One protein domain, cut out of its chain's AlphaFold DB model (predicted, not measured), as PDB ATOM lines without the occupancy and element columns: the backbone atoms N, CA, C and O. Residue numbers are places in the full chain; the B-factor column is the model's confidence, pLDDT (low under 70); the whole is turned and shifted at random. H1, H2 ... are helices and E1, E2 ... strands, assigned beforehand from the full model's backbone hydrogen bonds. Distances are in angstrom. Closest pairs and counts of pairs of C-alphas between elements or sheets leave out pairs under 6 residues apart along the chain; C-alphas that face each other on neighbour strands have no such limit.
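This is residues 340 to 420 of the 714 residues of an uncharacterized protein of Lyngbya aestuarii BL J (UniProt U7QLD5). Helices H2 and H3 pack side by side, running opposite ways, H4 slants in to meet H2 near the ends of both, at Ala 361 and Leu 414, and the small hairpin E1-E2 packs on H4 through E1. H1 lies beyond one end of this body and lengthens it. The 81 printed residues hold, in order, H1, H2, E1, E2, H3 and H4, mostly helix, with an antiparallel two-stranded sheet. The whole is compact, radius of gyration of the C-alphas 13.0 A, but elongated, spanning 41 by 26 by 17 A.

H1, residues 340 to 346, begins at C-alpha 340 (-47.710, 44.637, 54.870). H2 is 351 to 363, 18.4 A; E1 370 to 373; E2 377 to 380; H3 381 to 392, 16.1 A. H4, 404 to 415, 15.8 A, ends at C-alpha 415 (-39.003, 11.144, 57.554).

H1 and H2 are apart. H2 and H3 touch, closest C-alphas Thr 351 and Ala 392, 4.9 A, opposite ways at a shallow 17 degrees. H2 and H4 touch, closest C-alphas Ala 361 and Leu 414, 6.9 A, the same way at 36 degrees, only just steep. In hairpin E1-E2, N 373 and O 377 are 2.8 A apart, within hydrogen-bond range. The closest C-alphas of E1 and H4, Ile 373 and Gly 406, are 5.0 A apart. In H1, H2, H3 and H4 every O i to N i+4 pair is within hydrogen-bond range.

The farthest C-alphas, Gln 340 and Glu 418, are 41.9 A apart. The printed part has no cut, H3 to H4 is a long link, and no printed residue is under 70 in pLDDT.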
ATOM      1  N   GLN A 340     -47.802  45.466  53.668       89.44
ATOM      2  CA  GLN A 340     -47.710  44.637  54.870       89.44
ATOM      3  C   GLN A 340     -47.956  43.152  54.566       89.44
ATOM      4  O   GLN A 340     -47.213  42.307  55.053       89.44
ATOM      5  N   GLN A 341     -48.965  42.824  53.754       87.56
ATOM      6  CA  GLN A 341     -49.251  41.435  53.372       87.56
ATOM      7  C   GLN A 341     -48.114  40.841  52.542       87.56
ATOM      8  O   GLN A 341     -47.670  39.730  52.820       87.56
ATOM      9  N   ILE A 342     -47.600  41.600  51.570       86.31
ATOM     10  CA  ILE A 342     -46.461  41.179  50.751       86.31
ATOM     11  C   ILE A 342     -45.223  40.955  51.627       86.31
ATOM     12  O   ILE A 342     -44.553  39.935  51.476       86.31
ATOM     13  N   ALA A 343     -44.943  41.858  52.570       85.50
ATOM     14  CA  ALA A 343     -43.821  41.731  53.495       85.50
ATOM     15  C   ALA A 343     -43.956  40.487  54.386       85.50
ATOM     16  O   ALA A 343     -42.996  39.736  54.516       85.50
ATOM     17  N   ILE A 344     -45.150  40.224  54.934       84.00
ATOM     18  CA  ILE A 344     -45.411  39.025  55.744       84.00
ATOM     19  C   ILE A 344     -45.217  37.752  54.919       84.00
ATOM     20  O   ILE A 344     -44.526  36.843  55.367       84.00
ATOM     21  N   HIS A 345     -45.766  37.688  53.705       78.62
ATOM     22  CA  HIS A 345     -45.587  36.522  52.838       78.62
ATOM     23  C   HIS A 345     -44.126  36.316  52.421       78.62
ATOM     24  O   HIS A 345     -43.682  35.177  52.318       78.62
ATOM     25  N   SER A 346     -43.365  37.398  52.244       80.19
ATOM     26  CA  SER A 346     -41.939  37.341  51.901       80.19
ATOM     27  C   SER A 346     -41.063  36.779  53.027       80.19
ATOM     28  O   SER A 346     -39.934  36.383  52.762       80.19
ATOM     29  N   MET A 347     -41.554  36.724  54.273       79.31
ATOM     30  CA  MET A 347     -40.826  36.097  55.386       79.31
ATOM     31  C   MET A 347     -40.857  34.558  55.334       79.31
ATOM     32  O   MET A 347     -40.076  33.916  56.029       79.31
ATOM     33  N   ASN A 348     -41.718  33.960  54.502       74.81
ATOM     34  CA  ASN A 348     -41.831  32.510  54.333       74.81
ATOM     35  C   ASN A 348     -40.992  32.018  53.136       74.81
ATOM     36  O   ASN A 348     -41.544  31.574  52.129       74.81
ATOM     37  N   ASP A 349     -39.659  32.100  53.225       79.25
ATOM     38  CA  ASP A 349     -38.758  31.561  52.191       79.25
ATOM     39  C   ASP A 349     -38.532  30.050  52.368       79.25
ATOM     40  O   ASP A 349     -37.989  29.583  53.371       79.25
ATOM     41  N   LEU A 350     -38.924  29.273  51.356       89.75
ATOM     42  CA  LEU A 350     -38.788  27.816  51.339       89.75
ATOM     43  C   LEU A 350     -37.529  27.330  50.617       89.75
ATOM     44  O   LEU A 350     -37.280  26.126  50.596       89.75
ATOM     45  N   THR A 351     -36.699  28.223  50.071       90.06
ATOM     46  CA  THR A 351     -35.507  27.848  49.291       90.06
ATOM     47  C   THR A 351     -34.601  26.897  50.072       90.06
ATOM     48  O   THR A 351     -34.224  25.832  49.577       90.06
ATOM     49  N   GLY A 352     -34.303  27.231  51.332       88.44
ATOM     50  CA  GLY A 352     -33.486  26.389  52.208       88.44
ATOM     51  C   GLY A 352     -34.149  25.057  52.578       88.44
ATOM     52  O   GLY A 352     -33.451  24.051  52.731       88.44
ATOM     53  N   VAL A 353     -35.480  25.030  52.693       90.88
ATOM     54  CA  VAL A 353     -36.257  23.821  53.005       90.88
ATOM     55  C   VAL A 353     -36.201  22.853  51.828       90.88
ATOM     56  O   VAL A 353     -35.756  21.718  51.999       90.88
ATOM     57  N   VAL A 354     -36.553  23.312  50.624       94.81
ATOM     58  CA  VAL A 354     -36.554  22.477  49.413       94.81
ATOM     59  C   VAL A 354     -35.142  21.979  49.089       94.81
ATOM     60  O   VAL A 354     -34.954  20.796  48.809       94.81
ATOM     61  N   ALA A 355     -34.123  22.835  49.219       92.62
ATOM     62  CA  ALA A 355     -32.728  22.437  49.036       92.62
ATOM     63  C   ALA A 355     -32.273  21.358  50.039       92.62
ATOM     64  O   ALA A 355     -31.538  20.439  49.675       92.62
ATOM     65  N   SER A 356     -32.731  21.432  51.294       92.25
ATOM     66  CA  SER A 356     -32.437  20.404  52.303       92.25
ATOM     67  C   SER A 356     -33.158  19.090  51.990       92.25
ATOM     68  O   SER A 356     -32.598  18.018  52.197       92.25
ATOM     69  N   MET A 357     -34.376  19.148  51.447       95.06
ATOM     70  CA  MET A 357     -35.103  17.955  51.009       95.06
ATOM     71  C   MET A 357     -34.450  17.279  49.802       95.06
ATOM     72  O   MET A 357     -34.408  16.054  49.762       95.06
ATOM     73  N   LEU A 358     -33.887  18.046  48.859       95.00
ATOM     74  CA  LEU A 358     -33.084  17.503  47.755       95.00
ATOM     75  C   LEU A 358     -31.871  16.728  48.274       95.00
ATOM     76  O   LEU A 358     -31.631  15.602  47.845       95.00
ATOM     77  N   ALA A 359     -31.151  17.308  49.234       93.25
ATOM     78  CA  ALA A 359     -30.009  16.660  49.870       93.25
ATOM     79  C   ALA A 359     -30.408  15.366  50.581       93.25
ATOM     80  O   ALA A 359     -29.760  14.341  50.407       93.25
ATOM     81  N   ARG A 360     -31.515  15.403  51.337       94.88
ATOM     82  CA  ARG A 360     -32.079  14.218  51.992       94.88
ATOM     83  C   ARG A 360     -32.468  13.147  50.986       94.88
ATOM     84  O   ARG A 360     -32.100  11.996  51.164       94.88
ATOM     85  N   ALA A 361     -33.163  13.518  49.914       94.94
ATOM     86  CA  ALA A 361     -33.545  12.576  48.872       94.94
ATOM     87  C   ALA A 361     -32.318  11.910  48.242       94.94
ATOM     88  O   ALA A 361     -32.313  10.693  48.093       94.94
ATOM     89  N   ARG A 362     -31.270  12.684  47.933       93.75
ATOM     90  CA  ARG A 362     -30.042  12.155  47.330       93.75
ATOM     91  C   ARG A 362     -29.237  11.281  48.292       93.75
ATOM     92  O   ARG A 362     -28.803  10.206  47.899       93.75
ATOM     93  N   ALA A 363     -29.059  11.706  49.541       93.56
ATOM     94  CA  ALA A 363     -28.337  10.929  50.550       93.56
ATOM     95  C   ALA A 363     -29.039   9.595  50.866       93.56
ATOM     96  O   ALA A 363     -28.380   8.572  51.039       93.56
ATOM     97  N   SER A 364     -30.375   9.586  50.870       92.38
ATOM     98  CA  SER A 364     -31.191   8.384  51.081       92.38
ATOM     99  C   SER A 364     -31.329   7.485  49.842       92.38
ATOM    100  O   SER A 364     -31.984   6.449  49.930       92.38
ATOM    101  N   GLY A 365     -30.801   7.876  48.673       92.44
ATOM    102  CA  GLY A 365     -31.016   7.157  47.406       92.44
ATOM    103  C   GLY A 365     -32.475   7.175  46.918       92.44
ATOM    104  O   GLY A 365     -32.916   6.287  46.184       92.44
ATOM    105  N   ALA A 366     -33.261   8.153  47.370       94.62
ATOM    106  CA  ALA A 366     -34.692   8.268  47.117       94.62
ATOM    107  C   ALA A 366     -35.028   9.123  45.883       94.62
ATOM    108  O   ALA A 366     -36.190   9.210  45.488       94.62
ATOM    109  N   GLU A 367     -34.049   9.760  45.241       93.81
ATOM    110  CA  GLU A 367     -34.254  10.731  44.164       93.81
ATOM    111  C   GLU A 367     -35.082  10.178  42.987       93.81
ATOM    112  O   GLU A 367     -35.847  10.912  42.355       93.81
ATOM    113  N   HIS A 368     -34.979   8.876  42.712       95.31
ATOM    114  CA  HIS A 368     -35.679   8.205  41.615       95.31
ATOM    115  C   HIS A 368     -37.009   7.557  42.016       95.31
ATOM    116  O   HIS A 368     -37.716   7.045  41.144       95.31
ATOM    117  N   ILE A 369     -37.381   7.598  43.298       96.50
ATOM    118  CA  ILE A 369     -38.650   7.053  43.785       96.50
ATOM    119  C   ILE A 369     -39.804   7.880  43.228       96.50
ATOM    120  O   ILE A 369     -39.761   9.110  43.213       96.50
ATOM    121  N   VAL A 370     -40.843   7.191  42.755       97.44
ATOM    122  CA  VAL A 370     -42.062   7.812  42.239       97.44
ATOM    123  C   VAL A 370     -43.092   7.896  43.358       97.44
ATOM    124  O   VAL A 370     -43.507   6.872  43.895       97.44
ATOM    125  N   LEU A 371     -43.529   9.111  43.677       96.19
ATOM    126  CA  LEU A 371     -44.574   9.382  44.661       96.19
ATOM    127  C   LEU A 371     -45.807   9.982  43.986       96.19
ATOM    128  O   LEU A 371     -45.710  10.656  42.960       96.19
ATOM    129  N   SER A 372     -46.977   9.742  44.581       96.81
ATOM    130  CA  SER A 372     -48.201  10.465  44.235       96.81
ATOM    131  C   SER A 372     -48.158  11.839  44.897       96.81
ATOM    132  O   SER A 372     -48.394  11.951  46.098       96.81
ATOM    133  N   ILE A 373     -47.863  12.873  44.116       96.94
ATOM    134  CA  ILE A 373     -47.789  14.259  44.571       96.94
ATOM    135  C   ILE A 373     -49.179  14.905  44.454       96.94
ATOM    136  O   ILE A 373     -49.732  14.966  43.346       96.94
ATOM    137  N   PRO A 374     -49.771  15.392  45.562       95.25
ATOM    138  CA  PRO A 374     -50.997  16.182  45.523       95.25
ATOM    139  C   PRO A 374     -50.910  17.324  44.500       95.25
ATOM    140  O   PRO A 374     -49.919  18.048  44.431       95.25
ATOM    141  N   GLY A 375     -51.928  17.439  43.645       92.44
ATOM    142  CA  GLY A 375     -51.988  18.450  42.583       92.44
ATOM    143  C   GLY A 375     -51.152  18.166  41.325       92.44
ATOM    144  O   GLY A 375     -51.401  18.791  40.298       92.44
ATOM    145  N   GLU A 376     -50.223  17.202  41.345       90.75
ATOM    146  CA  GLU A 376     -49.308  16.933  40.216       90.75
ATOM    147  C   GLU A 376     -49.288  15.480  39.721       90.75
ATOM    148  O   GLU A 376     -48.727  15.189  38.658       90.75
ATOM    149  N   GLY A 377     -49.931  14.569  40.452       94.31
ATOM    150  CA  GLY A 377     -49.973  13.147  40.126       94.31
ATOM    151  C   GLY A 377     -48.648  12.447  40.424       94.31
ATOM    152  O   GLY A 377     -47.897  12.850  41.307       94.31
ATOM    153  N   PHE A 378     -48.358  11.363  39.707       96.62
ATOM    154  CA  PHE A 378     -47.135  10.593  39.935       96.62
ATOM    155  C   PHE A 378     -45.905  11.308  39.366       96.62
ATOM    156  O   PHE A 378     -45.834  11.611  38.169       96.62
ATOM    157  N   ARG A 379     -44.921  11.563  40.230       96.31
ATOM    158  CA  ARG A 379     -43.653  12.226  39.897       96.31
ATOM    159  C   ARG A 379     -42.501  11.521  40.594       96.31
ATOM    160  O   ARG A 379     -42.666  11.042  41.714       96.31
ATOM    161  N   ARG A 380     -41.324  11.489  39.958       96.88
ATOM    162  CA  ARG A 380     -40.091  11.168  40.692       96.88
ATOM    163  C   ARG A 380     -39.816  12.292  41.686       96.88
ATOM    164  O   ARG A 380     -40.008  13.458  41.335       96.88
ATOM    165  N   ILE A 381     -39.326  11.955  42.876       97.25
ATOM    166  CA  ILE A 381     -38.993  12.939  43.915       97.25
ATOM    167  C   ILE A 381     -38.064  14.023  43.358       97.25
ATOM    168  O   ILE A 381     -38.318  15.208  43.566       97.25
ATOM    169  N   ILE A 382     -37.038  13.644  42.588       96.69
ATOM    170  CA  ILE A 382     -36.098  14.611  42.013       96.69
ATOM    171  C   ILE A 382     -36.740  15.575  41.018       96.69
ATOM    172  O   ILE A 382     -36.387  16.750  41.018       96.69
ATOM    173  N   ASP A 383     -37.684  15.115  40.191       96.44
ATOM    174  CA  ASP A 383     -38.343  15.976  39.202       96.44
ATOM    175  C   ASP A 383     -39.177  17.048  39.904       96.44
ATOM    176  O   ASP A 383     -39.099  18.226  39.557       96.44
ATOM    177  N   PHE A 384     -39.930  16.630  40.923       97.44
ATOM    178  CA  PHE A 384     -40.760  17.519  41.725       97.44
ATOM    179  C   PHE A 384     -39.908  18.525  42.509       97.44
ATOM    180  O   PHE A 384     -40.066  19.731  42.342       97.44
ATOM    181  N   LEU A 385     -38.936  18.055  43.297       97.25
ATOM    182  CA  LEU A 385     -38.111  18.942  44.120       97.25
ATOM    183  C   LEU A 385     -37.245  19.905  43.287       97.25
ATOM    184  O   LEU A 385     -37.042  21.048  43.696       97.25
ATOM    185  N   SER A 386     -36.765  19.484  42.110       95.38
ATOM    186  CA  SER A 386     -36.023  20.370  41.197       95.38
ATOM    187  C   SER A 386     -36.893  21.526  40.694       95.38
ATOM    188  O   SER A 386     -36.426  22.664  40.603       95.38
ATOM    189  N   GLN A 387     -38.162  21.243  40.378       94.69
ATOM    190  CA  GLN A 387     -39.132  22.256  39.969       94.69
ATOM    191  C   GLN A 387     -39.496  23.184  41.134       94.69
ATOM    192  O   GLN A 387     -39.502  24.403  40.961       94.69
ATOM    193  N   GLU A 388     -39.727  22.636  42.327       95.62
ATOM    194  CA  GLU A 388     -40.052  23.418  43.522       95.62
ATOM    195  C   GLU A 388     -38.905  24.335  43.952       95.62
ATOM    196  O   GLU A 388     -39.146  25.477  44.346       95.62
ATOM    197  N   LEU A 389     -37.645  23.902  43.810       94.31
ATOM    198  CA  LEU A 389     -36.505  24.770  44.100       94.31
ATOM    199  C   LEU A 389     -36.471  25.965  43.138       94.31
ATOM    200  O   LEU A 389     -36.213  27.087  43.567       94.31
ATOM    201  N   GLN A 390     -36.786  25.752  41.855       91.12
ATOM    202  CA  GLN A 390     -36.879  26.835  40.873       91.12
ATOM    203  C   GLN A 390     -38.007  27.829  41.193       91.12
ATOM    204  O   GLN A 390     -37.856  29.023  40.925       91.12
ATOM    205  N   VAL A 391     -39.125  27.356  41.748       91.00
ATOM    206  CA  VAL A 391     -40.212  28.223  42.226       91.00
ATOM    207  C   VAL A 391     -39.766  29.001  43.465       91.00
ATOM    208  O   VAL A 391     -39.941  30.218  43.510       91.00
ATOM    209  N   ALA A 392     -39.109  28.335  44.419       91.06
ATOM    210  CA  ALA A 392     -38.682  28.935  45.682       91.06
ATOM    211  C   ALA A 392     -37.685  30.090  45.478       91.06
ATOM    212  O   ALA A 392     -37.891  31.173  46.027       91.06
ATOM    213  N   VAL A 393     -36.684  29.928  44.599       87.50
ATOM    214  CA  VAL A 393     -35.710  31.000  44.279       87.50
ATOM    215  C   VAL A 393     -36.344  32.222  43.599       87.50
ATOM    216  O   VAL A 393     -35.765  33.312  43.582       87.50
ATOM    217  N   ASP A 394     -37.538  32.060  43.024       85.00
ATOM    218  CA  ASP A 394     -38.291  33.119  42.356       85.00
ATOM    219  C   ASP A 394     -39.450  33.670  43.221       85.00
ATOM    220  O   ASP A 394     -40.101  34.632  42.803       85.00
ATOM    221  N   SER A 395     -39.673  33.137  44.428       84.12
ATOM    222  CA  SER A 395     -40.831  33.441  45.291       84.12
ATOM    223  C   SER A 395     -40.940  34.920  45.695       84.12
ATOM    224  O   SER A 395     -42.019  35.506  45.657       84.12
ATOM    225  N   LEU A 396     -39.818  35.588  45.977       81.44
ATOM    226  CA  LEU A 396     -39.808  37.016  46.342       81.44
ATOM    227  C   LEU A 396     -40.152  37.954  45.174       81.44
ATOM    228  O   LEU A 396     -40.458  39.128  45.377       81.44
ATOM    229  N   LYS A 397     -40.078  37.462  43.932       78.44
ATOM    230  CA  LYS A 397     -40.313  38.247  42.706       78.44
ATOM    231  C   LYS A 397     -41.496  37.741  41.883       78.44
ATOM    232  O   LYS A 397     -41.717  38.244  40.776       78.44
ATOM    233  N   SER A 398     -42.216  36.741  42.382       82.38
ATOM    234  CA  SER A 398     -43.316  36.090  41.686       82.38
ATOM    235  C   SER A 398     -44.292  35.486  42.687       82.38
ATOM    236  O   SER A 398     -43.889  34.718  43.549       82.38
ATOM    237  N   ALA A 399     -45.589  35.742  42.521       78.31
ATOM    238  CA  ALA A 399     -46.629  35.160  43.373       78.31
ATOM    239  C   ALA A 399     -46.926  33.673  43.083       78.31
ATOM    240  O   ALA A 399     -47.979  33.181  43.478       78.31
ATOM    241  N   TYR A 400     -46.051  32.967  42.360       84.31
ATOM    242  CA  TYR A 400     -46.197  31.525  42.155       84.31
ATOM    243  C   TYR A 400     -45.861  30.800  43.465       84.31
ATOM    244  O   TYR A 400     -44.710  30.873  43.895       84.31
ATOM    245  N   PRO A 401     -46.830  30.127  44.112       85.75
ATOM    246  CA  PRO A 401     -46.571  29.440  45.366       85.75
ATOM    247  C   PRO A 401     -45.887  28.096  45.114       85.75
ATOM    248  O   PRO A 401     -46.169  27.420  44.122       85.75
ATOM    249  N   ASN A 402     -45.035  27.691  46.051       92.00
ATOM    250  CA  ASN A 402     -44.582  26.310  46.149       92.00
ATOM    251  C   ASN A 402     -45.754  25.363  46.465       92.00
ATOM    252  O   ASN A 402     -46.698  25.736  47.170       92.00
ATOM    253  N   ASN A 403     -45.676  24.121  45.989       94.19
ATOM    254  CA  ASN A 403     -46.647  23.068  46.281       94.19
ATOM    255  C   ASN A 403     -46.413  22.491  47.690       94.19
ATOM    256  O   ASN A 403     -45.739  21.474  47.858       94.19
ATOM    257  N   ILE A 404     -46.968  23.151  48.712       94.88
ATOM    258  CA  ILE A 404     -46.775  22.784  50.126       94.88
ATOM    259  C   ILE A 404     -47.236  21.355  50.423       94.88
ATOM    260  O   ILE A 404     -46.500  20.606  51.053       94.88
ATOM    261  N   GLU A 405     -48.403  20.941  49.923       96.62
ATOM    262  CA  GLU A 405     -48.921  19.583  50.150       96.62
ATOM    263  C   GLU A 405     -48.014  18.513  49.519       96.62
ATOM    264  O   GLU A 405     -47.795  17.447  50.097       96.62
ATOM    265  N   GLY A 406     -47.452  18.804  48.342       96.81
ATOM    266  CA  GLY A 406     -46.448  17.962  47.699       96.81
ATOM    267  C   GLY A 406     -45.140  17.891  48.483       96.81
ATOM    268  O   GLY A 406     -44.593  16.803  48.670       96.81
ATOM    269  N   LEU A 407     -44.659  19.029  48.992       97.06
ATOM    270  CA  LEU A 407     -43.488  19.078  49.867       97.06
ATOM    271  C   LEU A 407     -43.735  18.285  51.157       97.06
ATOM    272  O   LEU A 407     -42.891  17.484  51.540       97.06
ATOM    273  N   ASP A 408     -44.904  18.398  51.780       96.81
ATOM    274  CA  ASP A 408     -45.249  17.613  52.969       96.81
ATOM    275  C   ASP A 408     -45.298  16.107  52.674       96.81
ATOM    276  O   ASP A 408     -44.817  15.305  53.478       96.81
ATOM    277  N   ALA A 409     -45.804  15.702  51.504       96.56
ATOM    278  CA  ALA A 409     -45.811  14.301  51.084       96.56
ATOM    279  C   ALA A 409     -44.389  13.737  50.912       96.56
ATOM    280  O   ALA A 409     -44.090  12.648  51.408       96.56
ATOM    281  N   VAL A 410     -43.495  14.484  50.253       96.81
ATOM    282  CA  VAL A 410     -42.084  14.088  50.112       96.81
ATOM    283  C   VAL A 410     -41.384  14.086  51.466       96.81
ATOM    284  O   VAL A 410     -40.637  13.160  51.766       96.81
ATOM    285  N   LYS A 411     -41.632  15.093  52.308       95.75
ATOM    286  CA  LYS A 411     -41.043  15.186  53.644       95.75
ATOM    287  C   LYS A 411     -41.441  13.988  54.489       95.75
ATOM    288  O   LYS A 411     -40.562  13.340  55.038       95.75
ATOM    289  N   LYS A 412     -42.732  13.655  54.527       95.62
ATOM    290  CA  LYS A 412     -43.240  12.481  55.238       95.62
ATOM    291  C   LYS A 412     -42.552  11.201  54.764       95.62
ATOM    292  O   LYS A 412     -42.089  10.432  55.594       95.62
ATOM    293  N   PHE A 413     -42.433  11.011  53.449       95.69
ATOM    294  CA  PHE A 413     -41.714   9.864  52.896       95.69
ATOM    295  C   PHE A 413     -40.257   9.814  53.384       95.69
ATOM    296  O   PHE A 413     -39.798   8.776  53.845       95.69
ATOM    297  N   LEU A 414     -39.533  10.938  53.327       94.12
ATOM    298  CA  LEU A 414     -38.140  11.017  53.781       94.12
ATOM    299  C   LEU A 414     -37.999  10.880  55.307       94.12
ATOM    300  O   LEU A 414     -36.966  10.420  55.779       94.12
ATOM    301  N   ASP A 415     -38.991  11.297  56.092       92.19
ATOM    302  CA  ASP A 415     -39.003  11.144  57.554       92.19
ATOM    303  C   ASP A 415     -39.241   9.677  57.968       92.19
ATOM    304  O   ASP A 415     -38.809   9.263  59.039       92.19
ATOM    305  N   GLU A 416     -39.890   8.878  57.115       91.06
ATOM    306  CA  GLU A 416     -40.100   7.435  57.315       91.06
ATOM    307  C   GLU A 416     -38.875   6.588  56.915       91.06
ATOM    308  O   GLU A 416     -38.823   5.396  57.224       91.06
ATOM    309  N   THR A 417     -37.876   7.177  56.246       85.31
ATOM    310  CA  THR A 417     -36.612   6.489  55.926       85.31
ATOM    311  C   THR A 417     -35.665   6.458  57.131       85.31
ATOM    312  O   THR A 417     -35.549   7.440  57.858       85.31
ATOM    313  N   GLU A 418     -34.917   5.364  57.330       76.38
ATOM    314  CA  GLU A 418     -33.907   5.232  58.409       76.38
ATOM    315  C   GLU A 418     -32.625   6.071  58.166       76.38
ATOM    316  O   GLU A 418     -31.604   5.925  58.844       76.38
ATOM    317  N   THR A 419     -32.656   6.973  57.186       79.38
ATOM    318  CA  THR A 419     -31.518   7.725  56.653       79.38
ATOM    319  C   THR A 419     -31.577   9.196  57.071       79.38
ATOM    320  O   THR A 419     -31.640  10.108  56.247       79.38
ATOM    321  N   ASP A 420     -31.553   9.442  58.385       87.88
ATOM    322  CA  ASP A 420     -31.488  10.805  58.925       87.88
ATOM    323  C   ASP A 420     -30.174  11.504  58.532       87.88
ATOM    324  O   ASP A 420     -29.077  11.058  58.878       87.88
TER     325      ASP A 420